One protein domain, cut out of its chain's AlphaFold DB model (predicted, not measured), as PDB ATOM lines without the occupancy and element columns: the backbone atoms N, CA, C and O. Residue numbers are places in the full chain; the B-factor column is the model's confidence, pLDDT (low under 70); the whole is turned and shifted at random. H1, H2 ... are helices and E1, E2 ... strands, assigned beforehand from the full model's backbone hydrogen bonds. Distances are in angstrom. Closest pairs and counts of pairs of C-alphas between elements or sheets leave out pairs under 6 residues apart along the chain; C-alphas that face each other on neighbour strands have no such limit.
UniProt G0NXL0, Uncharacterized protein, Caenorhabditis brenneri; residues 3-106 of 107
ATOM      1  N   ILE A   3     -26.961  32.913 -22.879       38.31
ATOM      2  CA  ILE A   3     -26.325  32.166 -21.782       38.31
ATOM      3  C   ILE A   3     -26.267  30.676 -22.167       38.31
ATOM      4  O   ILE A   3     -27.211  30.188 -22.784       38.31
ATOM      5  N   SER A   4     -25.167  29.971 -21.857       40.56
ATOM      6  CA  SER A   4     -24.903  28.582 -22.290       40.56
ATOM      7  C   SER A   4     -24.788  27.611 -21.109       40.56
ATOM      8  O   SER A   4     -23.889  27.810 -20.294       40.56
ATOM      9  N   TYR A   5     -25.582  26.528 -21.048       45.09
ATOM     10  CA  TYR A   5     -25.409  25.460 -20.041       45.09
ATOM     11  C   TYR A   5     -25.413  24.031 -20.601       45.09
ATOM     12  O   TYR A   5     -25.993  23.768 -21.651       45.09
ATOM     13  N   ARG A   6     -24.797  23.093 -19.862       49.62
ATOM     14  CA  ARG A   6     -24.875  21.638 -20.072       49.62
ATOM     15  C   ARG A   6     -25.195  20.962 -18.745       49.62
ATOM     16  O   ARG A   6     -24.522  21.227 -17.760       49.62
ATOM     17  N   ILE A   7     -26.181  20.073 -18.749       50.47
ATOM     18  CA  ILE A   7     -26.501  19.201 -17.615       50.47
ATOM     19  C   ILE A   7     -25.613  17.963 -17.727       50.47
ATOM     20  O   ILE A   7     -25.548  17.363 -18.798       50.47
ATOM     21  N   ILE A   8     -24.907  17.613 -16.655       49.16
ATOM     22  CA  ILE A   8     -24.031  16.438 -16.595       49.16
ATOM     23  C   ILE A   8     -24.501  15.578 -15.425       49.16
ATOM     24  O   ILE A   8     -24.631  16.083 -14.311       49.16
ATOM     25  N   GLY A   9     -24.778  14.299 -15.687       40.31
ATOM     26  CA  GLY A   9     -25.149  13.328 -14.654       40.31
ATOM     27  C   GLY A   9     -23.931  12.817 -13.876       40.31
ATOM     28  O   GLY A   9     -22.803  12.880 -14.357       40.31
ATOM     29  N   ILE A  10     -24.138  12.261 -12.678       41.97
ATOM     30  CA  ILE A  10     -23.047  11.795 -11.797       41.97
ATOM     31  C   ILE A  10     -22.121  10.753 -12.451       41.97
ATOM     32  O   ILE A  10     -20.910  10.788 -12.247       41.97
ATOM     33  N   ASP A  11     -22.659   9.893 -13.317       42.34
ATOM     34  CA  ASP A  11     -21.890   8.868 -14.035       42.34
ATOM     35  C   ASP A  11     -20.977   9.454 -15.129       42.34
ATOM     36  O   ASP A  11     -20.035   8.804 -15.596       42.34
ATOM     37  N   GLU A  12     -21.239  10.697 -15.534       46.78
ATOM     38  CA  GLU A  12     -20.431  11.455 -16.486       46.78
ATOM     39  C   GLU A  12     -19.350  12.292 -15.776       46.78
ATOM     40  O   GLU A  12     -18.304  12.560 -16.373       46.78
ATOM     41  N   ILE A  13     -19.524  12.621 -14.485       47.41
ATOM     42  CA  ILE A  13     -18.554  13.397 -13.686       47.41
ATOM     43  C   ILE A  13     -17.174  12.726 -13.652       47.41
ATOM     44  O   ILE A  13     -16.155  13.419 -13.698       47.41
ATOM     45  N   GLU A  14     -17.125  11.391 -13.609       48.62
ATOM     46  CA  GLU A  14     -15.869  10.628 -13.549       48.62
ATOM     47  C   GLU A  14     -15.244  10.331 -14.923       48.62
ATOM     48  O   GLU A  14     -14.110   9.853 -14.996       48.62
ATOM     49  N   ARG A  15     -15.961  10.589 -16.026       46.56
ATOM     50  CA  ARG A  15     -15.566  10.143 -17.377       46.56
ATOM     51  C   ARG A  15     -15.350  11.267 -18.386       46.56
ATOM     52  O   ARG A  15     -14.736  11.012 -19.422       46.56
ATOM     53  N   VAL A  16     -15.808  12.487 -18.106       47.78
ATOM     54  CA  VAL A  16     -15.671  13.620 -19.029       47.78
ATOM     55  C   VAL A  16     -14.211  14.070 -19.109       47.78
ATOM     56  O   VAL A  16     -13.626  14.574 -18.148       47.78
ATOM     57  N   ARG A  17     -13.607  13.918 -20.292       46.56
ATOM     58  CA  ARG A  17     -12.373  14.629 -20.633       46.56
ATOM     59  C   ARG A  17     -12.750  16.072 -20.956       46.56
ATOM     60  O   ARG A  17     -13.751  16.321 -21.615       46.56
ATOM     61  N   VAL A  18     -11.909  17.025 -20.555       45.19
ATOM     62  CA  VAL A  18     -12.075  18.479 -20.795       45.19
ATOM     63  C   VAL A  18     -12.393  18.824 -22.267       45.19
ATOM     64  O   VAL A  18     -12.972  19.866 -22.548       45.19
ATOM     65  N   GLN A  19     -12.046  17.940 -23.208       42.66
ATOM     66  CA  GLN A  19     -12.271  18.105 -24.646       42.66
ATOM     67  C   GLN A  19     -13.710  17.793 -25.109       42.66
ATOM     68  O   GLN A  19     -14.080  18.209 -26.202       42.66
ATOM     69  N   ASP A  20     -14.538  17.137 -24.288       43.00
ATOM     70  CA  ASP A  20     -15.903  16.717 -24.655       43.00
ATOM     71  C   ASP A  20     -16.981  17.749 -24.269       43.00
ATOM     72  O   ASP A  20     -18.180  17.492 -24.375       43.00
ATOM     73  N   VAL A  21     -16.579  18.937 -23.807       47.19
ATOM     74  CA  VAL A  21     -17.467  20.050 -23.427       47.19
ATOM     75  C   VAL A  21     -17.825  20.867 -24.675       47.19
ATOM     76  O   VAL A  21     -17.332  21.978 -24.850       47.19
ATOM     77  N   THR A  22     -18.610  20.310 -25.603       40.38
ATOM     78  CA  THR A  22     -18.897  20.987 -26.891       40.38
ATOM     79  C   THR A  22     -20.364  21.121 -27.295       40.38
ATOM     80  O   THR A  22     -20.627  21.705 -28.342       40.38
ATOM     81  N   ASP A  23     -21.328  20.741 -26.453       38.69
ATOM     82  CA  ASP A  23     -22.744  20.983 -26.759       38.69
ATOM     83  C   ASP A  23     -23.257  22.264 -26.091       38.69
ATOM     84  O   ASP A  23     -23.375  22.366 -24.868       38.69
ATOM     85  N   VAL A  24     -23.518  23.268 -26.930       38.41
ATOM     86  CA  VAL A  24     -23.934  24.624 -26.553       38.41
ATOM     87  C   VAL A  24     -25.444  24.753 -26.747       38.41
ATOM     88  O   VAL A  24     -25.922  24.739 -27.880       38.41
ATOM     89  N   VAL A  25     -26.200  24.924 -25.660       40.53
ATOM     90  CA  VAL A  25     -27.640  25.244 -25.703       40.53
ATOM     91  C   VAL A  25     -27.883  26.611 -25.062       40.53
ATOM     92  O   VAL A  25     -27.299  26.925 -24.029       40.53
ATOM     93  N   TYR A  26     -28.721  27.428 -25.710       41.44
ATOM     94  CA  TYR A  26     -28.942  28.846 -25.407       41.44
ATOM     95  C   TYR A  26     -30.165  29.071 -24.515       41.44
ATOM     96  O   TYR A  26     -31.266  28.689 -24.908       41.44
ATOM     97  N   VAL A  27     -30.001  29.767 -23.387       42.53
ATOM     98  CA  VAL A  27     -31.117  30.204 -22.530       42.53
ATOM     99  C   VAL A  27     -31.011  31.701 -22.219       42.53
ATOM    100  O   VAL A  27     -29.920  32.277 -22.207       42.53
ATOM    101  N   GLU A  28     -32.155  32.374 -22.090       45.31
ATOM    102  CA  GLU A  28     -32.241  33.815 -21.822       45.31
ATOM    103  C   GLU A  28     -31.846  34.153 -20.371       45.31
ATOM    104  O   GLU A  28     -31.886  33.296 -19.489       45.31
ATOM    105  N   GLN A  29     -31.469  35.414 -20.107       53.56
ATOM    106  CA  GLN A  29     -31.255  35.912 -18.741       53.56
ATOM    107  C   GLN A  29     -32.524  35.699 -17.907       53.56
ATOM    108  O   GLN A  29     -33.555  36.316 -18.173       53.56
ATOM    109  N   MET A  30     -32.437  34.859 -16.880       65.31
ATOM    110  CA  MET A  30     -33.544  34.573 -15.974       65.31
ATOM    111  C   MET A  30     -33.175  34.939 -14.540       65.31
ATOM    112  O   MET A  30     -32.016  34.900 -14.137       65.31
ATOM    113  N   ASN A  31     -34.186  35.322 -13.760       69.75
ATOM    114  CA  ASN A  31     -34.049  35.443 -12.312       69.75
ATOM    115  C   ASN A  31     -33.917  34.044 -11.674       69.75
ATOM    116  O   ASN A  31     -34.154  33.032 -12.335       69.75
ATOM    117  N   HIS A  32     -33.576  33.983 -10.383       76.06
ATOM    118  CA  HIS A  32     -33.422  32.717  -9.653       76.06
ATOM    119  C   HIS A  32     -34.616  31.775  -9.840       76.06
ATOM    120  O   HIS A  32     -34.429  30.593 -10.093       76.06
ATOM    121  N   ALA A  33     -35.843  32.302  -9.775       79.50
ATOM    122  CA  ALA A  33     -37.059  31.507  -9.936       79.50
ATOM    123  C   ALA A  33     -37.167  30.865 -11.332       79.50
ATOM    124  O   ALA A  33     -37.563  29.710 -11.447       79.50
ATOM    125  N   GLY A  34     -36.791  31.588 -12.391       81.19
ATOM    126  CA  GLY A  34     -36.774  31.047 -13.752       81.19
ATOM    127  C   GLY A  34     -35.713  29.961 -13.939       81.19
ATOM    128  O   GLY A  34     -35.984  28.932 -14.557       81.19
ATOM    129  N   MET A  35     -34.525  30.152 -13.359       79.69
ATOM    130  CA  MET A  35     -33.470  29.135 -13.380       79.69
ATOM    131  C   MET A  35     -33.842  27.889 -12.578       79.69
ATOM    132  O   MET A  35     -33.655  26.779 -13.066       79.69
ATOM    133  N   GLU A  36     -34.408  28.066 -11.388       86.44
ATOM    134  CA  GLU A  36     -34.867  26.970 -10.535       86.44
ATOM    135  C   GLU A  36     -35.938  26.135 -11.236       86.44
ATOM    136  O   GLU A  36     -35.771  24.925 -11.370       86.44
ATOM    137  N   ALA A  37     -36.969  26.781 -11.788       84.25
ATOM    138  CA  ALA A  37     -38.006  26.092 -12.550       84.25
ATOM    139  C   ALA A  37     -37.423  25.332 -13.753       84.25
ATOM    140  O   ALA A  37     -37.816  24.198 -14.023       84.25
ATOM    141  N   THR A  38     -36.446  25.926 -14.449       81.38
ATOM    142  CA  THR A  38     -35.761  25.280 -15.578       81.38
ATOM    143  C   THR A  38     -35.002  24.036 -15.125       81.38
ATOM    144  O   THR A  38     -35.135  22.983 -15.744       81.38
ATOM    145  N   PHE A  39     -34.218  24.125 -14.051       82.94
ATOM    146  CA  PHE A  39     -33.400  23.012 -13.565       82.94
ATOM    147  C   PHE A  39     -34.241  21.894 -12.949       82.94
ATOM    148  O   PHE A  39     -33.981  20.726 -13.238       82.94
ATOM    149  N   GLN A  40     -35.297  22.221 -12.206       84.19
ATOM    150  CA  GLN A  40     -36.281  21.245 -11.730       84.19
ATOM    151  C   GLN A  40     -36.961  20.528 -12.900       84.19
ATOM    152  O   GLN A  40     -37.025  19.302 -12.927       84.19
ATOM    153  N   GLN A  41     -37.385  21.267 -13.932       82.81
ATOM    154  CA  GLN A  41     -37.996  20.672 -15.122       82.81
ATOM    155  C   GLN A  41     -37.037  19.726 -15.856       82.81
ATOM    156  O   GLN A  41     -37.443  18.652 -16.294       82.81
ATOM    157  N   VAL A  42     -35.774  20.122 -16.012       78.88
ATOM    158  CA  VAL A  42     -34.768  19.344 -16.749       78.88
ATOM    159  C   VAL A  42     -34.323  18.093 -15.995       78.88
ATOM    160  O   VAL A  42     -34.028  17.078 -16.619       78.88
ATOM    161  N   THR A  43     -34.248  18.170 -14.667       76.00
ATOM    162  CA  THR A  43     -33.816  17.051 -13.819       76.00
ATOM    163  C   THR A  43     -34.976  16.150 -13.410       76.00
ATOM    164  O   THR A  43     -34.749  15.009 -13.024       76.00
ATOM    165  N   GLY A  44     -36.216  16.643 -13.495       81.88
ATOM    166  CA  GLY A  44     -37.395  15.985 -12.938       81.88
ATOM    167  C   GLY A  44     -37.464  16.042 -11.407       81.88
ATOM    168  O   GLY A  44     -38.342  15.402 -10.833       81.88
ATOM    169  N   SER A  45     -36.558  16.779 -10.754       83.31
ATOM    170  CA  SER A  45     -36.536  16.933  -9.299       83.31
ATOM    171  C   SER A  45     -37.558  17.977  -8.852       83.31
ATOM    172  O   SER A  45     -37.701  19.030  -9.474       83.31
ATOM    173  N   ASP A  46     -38.249  17.703  -7.750       89.50
ATOM    174  CA  ASP A  46     -39.141  18.636  -7.053       89.50
ATOM    175  C   ASP A  46     -38.434  19.383  -5.909       89.50
ATOM    176  O   ASP A  46     -39.046  20.194  -5.209       89.50
ATOM    177  N   LYS A  47     -37.134  19.125  -5.719       89.88
ATOM    178  CA  LYS A  47     -36.337  19.727  -4.652       89.88
ATOM    179  C   LYS A  47     -36.009  21.187  -4.950       89.88
ATOM    180  O   LYS A  47     -35.761  21.545  -6.107       89.88
ATOM    181  N   PRO A  48     -35.928  22.038  -3.913       90.94
ATOM    182  CA  PRO A  48     -35.452  23.407  -4.071       90.94
ATOM    183  C   PRO A  48     -34.025  23.432  -4.636       90.94
ATOM    184  O   PRO A  48     -33.180  22.611  -4.267       90.94
ATOM    185  N   CYS A  49     -33.749  24.391  -5.523       88.81
ATOM    186  CA  CYS A  49     -32.416  24.566  -6.097       88.81
ATOM    187  C   CYS A  49     -31.505  25.360  -5.155       88.81
ATOM    188  O   CYS A  49     -31.863  26.450  -4.709       88.81
ATOM    189  N   LEU A  50     -30.297  24.853  -4.910       89.94
ATOM    190  CA  LEU A  50     -29.237  25.573  -4.210       89.94
ATOM    191  C   LEU A  50     -28.129  25.940  -5.198       89.94
ATOM    192  O   LEU A  50     -27.367  25.080  -5.641       89.94
ATOM    193  N   PHE A  51     -28.044  27.217  -5.561       88.19
ATOM    194  CA  PHE A  51     -27.060  27.707  -6.525       88.19
ATOM    195  C   PHE A  51     -25.726  28.001  -5.843       88.19
ATOM    196  O   PHE A  51     -25.677  28.719  -4.847       88.19
ATOM    197  N   LEU A  52     -24.636  27.466  -6.391       88.19
ATOM    198  CA  LEU A  52     -23.313  27.507  -5.769       88.19
ATOM    199  C   LEU A  52     -22.259  28.087  -6.711       88.19
ATOM    200  O   LEU A  52     -22.231  27.763  -7.898       88.19
ATOM    201  N   TYR A  53     -21.332  28.860  -6.155       84.62
ATOM    202  CA  TYR A  53     -20.102  29.275  -6.817       84.62
ATOM    203  C   TYR A  53     -18.922  29.232  -5.855       84.62
ATOM    204  O   TYR A  53     -18.847  30.004  -4.901       84.62
ATOM    205  N   ASP A  54     -17.968  28.354  -6.149       80.81
ATOM    206  CA  ASP A  54     -16.814  28.105  -5.292       80.81
ATOM    207  C   ASP A  54     -17.214  27.838  -3.826       80.81
ATOM    208  O   ASP A  54     -17.803  26.806  -3.538       80.81
ATOM    209  N   VAL A  55     -16.939  28.753  -2.895       80.44
ATOM    210  CA  VAL A  55     -17.296  28.606  -1.471       80.44
ATOM    211  C   VAL A  55     -18.539  29.410  -1.074       80.44
ATOM    212  O   VAL A  55     -18.796  29.597   0.113       80.44
ATOM    213  N   PHE A  56     -19.284  29.930  -2.050       82.44
ATOM    214  CA  PHE A  56     -20.408  30.834  -1.832       82.44
ATOM    215  C   PHE A  56     -21.715  30.268  -2.385       82.44
ATOM    216  O   PHE A  56     -21.750  29.666  -3.460       82.44
ATOM    217  N   VAL A  57     -22.807  30.543  -1.671       85.69
ATOM    218  CA  VAL A  57     -24.171  30.389  -2.186       85.69
ATOM    219  C   VAL A  57     -24.512  31.628  -3.008       85.69
ATOM    220  O   VAL A  57     -24.290  32.755  -2.566       85.69
ATOM    221  N   LEU A  58     -25.035  31.416  -4.210       83.12
ATOM    222  CA  LEU A  58     -25.435  32.483  -5.117       83.12
ATOM    223  C   LEU A  58     -26.857  32.942  -4.794       83.12
ATOM    224  O   LEU A  58     -27.784  32.136  -4.716       83.12
ATOM    225  N   HIS A  59     -27.045  34.252  -4.667       81.94
ATOM    226  CA  HIS A  59     -28.354  34.864  -4.484       81.94
ATOM    227  C   HIS A  59     -28.845  35.531  -5.776       81.94
ATOM    228  O   HIS A  59     -28.161  35.571  -6.795       81.94
ATOM    229  N   ASN A  60     -30.061  36.083  -5.741       74.25
ATOM    230  CA  ASN A  60     -30.735  36.657  -6.913       74.25
ATOM    231  C   ASN A  60     -29.873  37.659  -7.706       74.25
ATOM    232  O   ASN A  60     -29.844  37.602  -8.933       74.25
ATOM    233  N   ASN A  61     -29.168  38.560  -7.012       74.56
ATOM    234  CA  ASN A  61     -28.321  39.568  -7.657       74.56
ATOM    235  C   ASN A  61     -27.094  38.939  -8.327       74.56
ATOM    236  O   ASN A  61     -26.695  39.380  -9.403       74.56
ATOM    237  N   ASP A  62     -26.532  37.898  -7.709       72.88
ATOM    238  CA  ASP A  62     -25.381  37.180  -8.248       72.88
ATOM    239  C   ASP A  62     -25.799  36.442  -9.516       72.88
ATOM    240  O   ASP A  62     -25.201  36.656 -10.565       72.88
ATOM    241  N   ILE A  63     -26.898  35.686  -9.452       71.50
ATOM    242  CA  ILE A  63     -27.445  34.905 -10.570       71.50
ATOM    243  C   ILE A  63     -27.747  35.784 -11.789       71.50
ATOM    244  O   ILE A  63     -27.368  35.438 -12.902       71.50
ATOM    245  N   GLN A  64     -28.367  36.952 -11.598       70.44
ATOM    246  CA  GLN A  64     -28.651  37.879 -12.703       70.44
ATOM    247  C   GLN A  64     -27.386  38.457 -13.355       70.44
ATOM    248  O   GLN A  64     -27.422  38.889 -14.513       70.44
ATOM    249  N   SER A  65     -26.285  38.510 -12.601       69.06
ATOM    250  CA  SER A  65     -24.998  39.027 -13.065       69.06
ATOM    251  C   SER A  65     -24.155  37.986 -13.801       69.06
ATOM    252  O   SER A  65     -23.236  38.369 -14.533       69.06
ATOM    253  N   LEU A  66     -24.479  36.698 -13.639       65.81
ATOM    254  CA  LEU A  66     -23.820  35.620 -14.358       65.81
ATOM    255  C   LEU A  66     -24.094  35.780 -15.865       65.81
ATOM    256  O   LEU A  66     -25.188  36.147 -16.306       65.81
ATOM    257  N   ARG A  67     -23.030  35.651 -16.658       49.94
ATOM    258  CA  ARG A  67     -23.069  35.755 -18.116       49.94
ATOM    259  C   ARG A  67     -22.422  34.495 -18.676       49.94
ATOM    260  O   ARG A  67     -21.208  34.345 -18.549       49.94
ATOM    261  N   TYR A  68     -23.215  33.716 -19.416       51.41
ATOM    262  CA  TYR A  68     -22.821  32.476 -20.103       51.41
ATOM    263  C   TYR A  68     -22.538  31.328 -19.126       51.41
ATOM    264  O   TYR A  68     -21.399  31.111 -18.744       51.41
ATOM    265  N   ASP A  69     -23.555  30.560 -18.726       62.19
ATOM    266  CA  ASP A  69     -23.486  29.929 -17.409       62.19
ATOM    267  C   ASP A  69     -23.750  28.438 -17.425       62.19
ATOM    268  O   ASP A  69     -24.875  27.975 -17.285       62.19
ATOM    269  N   SER A  70     -22.670  27.681 -17.588       69.81
ATOM    270  CA  SER A  70     -22.706  26.234 -17.450       69.81
ATOM    271  C   SER A  70     -22.796  25.866 -15.977       69.81
ATOM    272  O   SER A  70     -22.073  26.425 -15.161       69.81
ATOM    273  N   PHE A  71     -23.688  24.936 -15.638       77.06
ATOM    274  CA  PHE A  71     -23.888  24.463 -14.271       77.06
ATOM    275  C   PHE A  71     -23.690  22.953 -14.195       77.06
ATOM    276  O   PHE A  71     -24.139  22.222 -15.070       77.06
ATOM    277  N   LEU A  72     -23.067  22.484 -13.118       80.12
ATOM    278  CA  LEU A  72     -23.158  21.097 -12.682       80.12
ATOM    279  C   LEU A  72     -24.382  20.952 -11.788       80.12
ATOM    280  O   LEU A  72     -24.507  21.676 -10.800       80.12
ATOM    281  N   LEU A  73     -25.268  20.022 -12.135       81.06
ATOM    282  CA  LEU A  73     -26.453  19.715 -11.344       81.06
ATOM    283  C   LEU A  73     -26.216  18.420 -10.568       81.06
ATOM    284  O   LEU A  73     -25.823  17.412 -11.147       81.06
ATOM    285  N   PHE A  74     -26.458  18.448  -9.263       83.38
ATOM    286  CA  PHE A  74     -26.372  17.279  -8.395       83.38
ATOM    287  C   PHE A  74     -27.613  17.218  -7.517       83.38
ATOM    288  O   PHE A  74     -27.915  18.168  -6.803       83.38
ATOM    289  N   GLU A  75     -28.339  16.108  -7.552       83.81
ATOM    290  CA  GLU A  75     -29.498  15.916  -6.690       83.81
ATOM    291  C   GLU A  75     -29.063  15.262  -5.374       83.81
ATOM    292  O   GLU A  75     -28.724  14.080  -5.345       83.81
ATOM    293  N   GLY A  76     -29.064  16.024  -4.277       83.19
ATOM    294  CA  GLY A  76     -28.814  15.464  -2.950       83.19
ATOM    295  C   GLY A  76     -30.105  15.168  -2.201       83.19
ATOM    296  O   GLY A  76     -31.168  14.980  -2.796       83.19
ATOM    297  N   ARG A  77     -30.013  15.086  -0.871       85.81
ATOM    298  CA  ARG A  77     -31.144  14.681  -0.028       85.81
ATOM    299  C   ARG A  77     -32.246  15.735   0.009       85.81
ATOM    300  O   ARG A  77     -33.394  15.400  -0.268       85.81
ATOM    301  N   ASP A  78     -31.876  16.976   0.311       88.19
ATOM    302  CA  ASP A  78     -32.829  18.060   0.572       88.19
ATOM    303  C   ASP A  78     -32.882  19.095  -0.564       88.19
ATOM    304  O   ASP A  78     -33.880  19.795  -0.712       88.19
ATOM    305  N   TYR A  79     -31.836  19.162  -1.396       90.44
ATOM    306  CA  TYR A  79     -31.679  20.176  -2.440       90.44
ATOM    307  C   TYR A  79     -31.213  19.586  -3.775       90.44
ATOM    308  O   TYR A  79     -30.531  18.556  -3.825       90.44
ATOM    309  N   LEU A  80     -31.534  20.303  -4.853       88.25
ATOM    310  CA  LEU A  80     -30.863  20.195  -6.143       88.25
ATOM    311  C   LEU A  80     -29.722  21.222  -6.190       88.25
ATOM    312  O   LEU A  80     -29.944  22.424  -6.320       88.25
ATOM    313  N   TYR A  81     -28.484  20.767  -6.071       87.88
ATOM    314  CA  TYR A  81     -27.310  21.632  -6.071       87.88
ATOM    315  C   TYR A  81     -26.948  22.012  -7.499       87.88
ATOM    316  O   TYR A  81     -26.766  21.152  -8.359       87.88
ATOM    317  N   CYS A  82     -26.821  23.311  -7.739       87.25
ATOM    318  CA  CYS A  82     -26.634  23.904  -9.052       87.25
ATOM    319  C   CYS A  82     -25.326  24.699  -9.045       87.25
ATOM    320  O   CYS A  82     -25.308  25.892  -8.743       87.25
ATOM    321  N   SER A  83     -24.206  24.037  -9.327       87.25
ATOM    322  CA  SER A  83     -22.876  24.635  -9.201       87.25
ATOM    323  C   SER A  83     -22.380  25.264 -10.498       87.25
ATOM    324  O   SER A  83     -22.225  24.584 -11.509       87.25
ATOM    325  N   PHE A  84     -22.106  26.564 -10.465       84.69
ATOM    326  CA  PHE A  84     -21.647  27.336 -11.613       84.69
ATOM    327  C   PHE A  84     -20.217  26.966 -12.034       84.69
ATOM    328  O   PHE A  84     -19.296  26.916 -11.218       84.69
ATOM    329  N   ILE A  85     -20.025  26.772 -13.339       79.00
ATOM    330  CA  ILE A  85     -18.745  26.504 -13.992       79.00
ATOM    331  C   ILE A  85     -18.246  27.814 -14.626       79.00
ATOM    332  O   ILE A  85     -18.691  28.171 -15.720       79.00
ATOM    333  N   PRO A  86     -17.301  28.538 -14.000       75.12
ATOM    334  CA  PRO A  86     -16.782  29.769 -14.586       75.12
ATOM    335  C   PRO A  86     -15.953  29.479 -15.844       75.12
ATOM    336  O   PRO A  86     -15.244  28.473 -15.916       75.12
ATOM    337  N   HIS A  87     -15.947  30.412 -16.801       71.38
ATOM    338  CA  HIS A  87     -15.128  30.363 -18.028       71.38
ATOM    339  C   HIS A  87     -13.639  30.616 -17.749       71.38
ATOM    340  O   HIS A  87     -13.040  31.584 -18.209       71.38
ATOM    341  N   THR A  88     -13.031  29.745 -16.949       74.62
ATOM    342  CA  THR A  88     -11.602  29.749 -16.622       74.62
ATOM    343  C   THR A  88     -11.012  28.367 -16.887       74.62
ATOM    344  O   THR A  88     -11.734  27.370 -16.886       74.62
ATOM    345  N   ASN A  89      -9.684  28.274 -17.011       72.69
ATOM    346  CA  ASN A  89      -8.979  26.997 -17.215       72.69
ATOM    347  C   ASN A  89      -9.278  25.932 -16.137       72.69
ATOM    348  O   ASN A  89      -9.052  24.752 -16.375       72.69
ATOM    349  N   ASN A  90      -9.786  26.333 -14.964       78.50
ATOM    350  CA  ASN A  90     -10.095  25.450 -13.836       78.50
ATOM    351  C   ASN A  90     -11.578  25.477 -13.428       78.50
ATOM    352  O   ASN A  90     -11.901  25.030 -12.328       78.50
ATOM    353  N   GLY A  91     -12.480  26.016 -14.253       75.06
ATOM    354  CA  GLY A  91     -13.862  26.250 -13.831       75.06
ATOM    355  C   GLY A  91     -14.624  24.990 -13.440       75.06
ATOM    356  O   GLY A  91     -15.312  24.979 -12.425       75.06
ATOM    357  N   TYR A  92     -14.418  23.895 -14.168       78.38
ATOM    358  CA  TYR A  92     -15.031  22.607 -13.838       78.38
ATOM    359  C   TYR A  92     -14.592  22.094 -12.458       78.38
ATOM    360  O   TYR A  92     -15.413  21.691 -11.637       78.38
ATOM    361  N   ASN A  93     -13.293  22.191 -12.157       79.75
ATOM    362  CA  ASN A  93     -12.757  21.808 -10.850       79.75
ATOM    363  C   ASN A  93     -13.271  22.715  -9.723       79.75
ATOM    364  O   ASN A  93     -13.461  22.243  -8.604       79.75
ATOM    365  N   GLN A  94     -13.508  23.999 -10.004       82.94
ATOM    366  CA  GLN A  94     -14.118  24.923  -9.042       82.94
ATOM    367  C   GLN A  94     -15.573  24.547  -8.748       82.94
ATOM    368  O   GLN A  94     -15.956  24.510  -7.582       82.94
ATOM    369  N   ALA A  95     -16.351  24.184  -9.770       83.12
ATOM    370  CA  ALA A  95     -17.727  23.733  -9.591       83.12
ATOM    371  C   ALA A  95     -17.805  22.423  -8.776       83.12
ATOM    372  O   ALA A  95     -18.558  22.313  -7.811       83.12
ATOM    373  N   ILE A  96     -16.940  21.445  -9.076       83.75
ATOM    374  CA  ILE A  96     -16.839  20.214  -8.272       83.75
ATOM    375  C   ILE A  96     -16.450  20.521  -6.825       83.75
ATOM    376  O   ILE A  96     -16.999  19.926  -5.896       83.75
ATOM    377  N   ARG A  97     -15.489  21.426  -6.612       84.94
ATOM    378  CA  ARG A  97     -15.075  21.830  -5.265       84.94
ATOM    379  C   ARG A  97     -16.246  22.423  -4.486       84.94
ATOM    380  O   ARG A  97     -16.427  22.036  -3.336       84.94
ATOM    381  N   ALA A  98     -17.035  23.289  -5.115       85.44
ATOM    382  CA  ALA A  98     -18.209  23.899  -4.502       85.44
ATOM    383  C   ALA A  98     -19.221  22.849  -4.031       85.44
ATOM    384  O   ALA A  98     -19.619  22.854  -2.869       85.44
ATOM    385  N   LEU A  99     -19.554  21.891  -4.903       83.75
ATOM    386  CA  LEU A  99     -20.442  20.779  -4.555       83.75
ATOM    387  C   LEU A  99     -19.902  19.966  -3.375       83.75
ATOM    388  O   LEU A  99     -20.632  19.684  -2.432       83.75
ATOM    389  N   ARG A 100     -18.615  19.604  -3.399       84.12
ATOM    390  CA  ARG A 100     -18.003  18.797  -2.332       84.12
ATOM    391  C   ARG A 100     -18.019  19.499  -0.979       84.12
ATOM    392  O   ARG A 100     -18.276  18.843   0.025       84.12
ATOM    393  N   ILE A 101     -17.715  20.795  -0.952       84.75
ATOM    394  CA  ILE A 101     -17.734  21.583   0.284       84.75
ATOM    395  C   ILE A 101     -19.145  21.596   0.859       84.75
ATOM    396  O   ILE A 101     -19.314  21.268   2.029       84.75
ATOM    397  N   GLU A 102     -20.141  21.899   0.028       84.69
ATOM    398  CA  GLU A 102     -21.526  21.985   0.479       84.69
ATOM    399  C   GLU A 102     -22.045  20.635   0.990       84.69
ATOM    400  O   GLU A 102     -22.638  20.572   2.061       84.69
ATOM    401  N   LEU A 103     -21.747  19.534   0.293       81.25
ATOM    402  CA  LEU A 103     -22.133  18.195   0.747       81.25
ATOM    403  C   LEU A 103     -21.462  17.809   2.072       81.25
ATOM    404  O   LEU A 103     -22.108  17.221   2.928       81.25
ATOM    405  N   THR A 104     -20.198  18.192   2.276       82.50
ATOM    406  CA  THR A 104     -19.475  17.910   3.531       82.50
ATOM    407  C   THR A 104     -20.042  18.690   4.721       82.50
ATOM    408  O   THR A 104     -19.910  18.250   5.855       82.50
ATOM    409  N   LEU A 105     -20.647  19.860   4.495       74.94
ATOM    410  CA  LEU A 105     -21.264  20.662   5.558       74.94
ATOM    411  C   LEU A 105     -22.623  20.114   6.021       74.94
ATOM    412  O   LEU A 105     -23.130  20.572   7.046       74.94
ATOM    413  N   GLN A 106     -23.221  19.190   5.267       64.44
ATOM    414  CA  GLN A 106     -24.538  18.618   5.557       64.44
ATOM    415  C   GLN A 106     -24.485  17.207   6.170       64.44
ATOM    416  O   GLN A 106     -25.524  16.719   6.619       64.44
TER     417      GLN A 106
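AT A GLANCE: This is residues 3 to 106 of the 107 residues of an uncharacterized protein of Caenorhabditis brenneri (UniProt G0NXL0). A small three-stranded sheet makes the core, with the long helix H4 running along its strands on one face and the helix H2 crossing them on the other, which gives three layers. The first stretch, residues 3 to 31, holds a two-stranded ladder, E1 with E2, and a wide loop from H1 to E2, while the short helix H3 only grazes the sheet. The printed part has 104 residues in the order E1 H1 E2 H2 E3 H3 E4 E5 H4, four named helices and five named strands, class mixed, helices and strands. The larger sheet runs E3 E5 E4 and is mixed; the pair E1 and E2 is antiparallel. The whole is compact and rounded, with a radius of gyration of the C-alphas of 12.7 A and spans of 32 by 32 by 25 A.

HOW THE PARTS SIT: Start at E1, residues 3 to 5, and find its antiparallel neighbour E2, residues 25 to 27, where N 27 and O 3 are 2.9 A apart, within hydrogen-bond range. H1, residues 10 to 13, is only just on the larger sheet, with 5 pairs of C-alphas within 10 A, and only grazes it. Next, H2, residues 32 to 43, is on the sheet at a height of 9.3 A; it runs across the strands, at 72 degrees on the local plane to E3, residues 49 to 53, and its closest C-alphas to E3 are those of Glu 36 and Cys 49, 5.6 A apart. H3, residues 60 to 65, only grazes the sheet; it only just touches H2, with 3 pairs of C-alphas within 8 A, the closest those of His 32 and Asn 60, 5.5 A. E4, residues 70 to 75, and E5, residues 80 to 85, form a hairpin, with N 83 and O 72 at 2.8 A. E5 is parallel to E3, with N 52 and O 82 at 2.9 A. H4, residues 91 to 106, is on the face opposite to H2, at a height of 8.6 A, along the strands at 25 degrees to E5 on the local plane; the closest C-alphas of H4 and E5 are those of Ile 85 and Gly 91, 4.9 A. Every O i to N i+4 pair is within hydrogen-bond range in H2 and H3, and 11 of 12 in H4; H1 is too short for such a pair.

IN THESE COORDINATES: Find C-alpha 3 at (-26.325, 32.166, -21.782), where E1 begins; H1 and E2 follow. H2 starts at C-alpha 32, (-33.422, 32.717, -9.653), and spans 16.2 A. E3 spans 13.2 A, and after H3 come E4 with 16.4 A and E5 with 15.8 A. H4 spans 23.4 A and ends at C-alpha 106, (-24.538, 18.618, 5.557).

THE WHOLE: The two C-alphas farthest apart are those of Arg 15 and Asn 61, 33.5 A. The printed part has no cut, and its long link is that from H1 to E2, 11 residues. Look for low confidence, pLDDT under 70, at residues 3 to 31, 65 to 70 and 106; the mean of the printed part is 70.6.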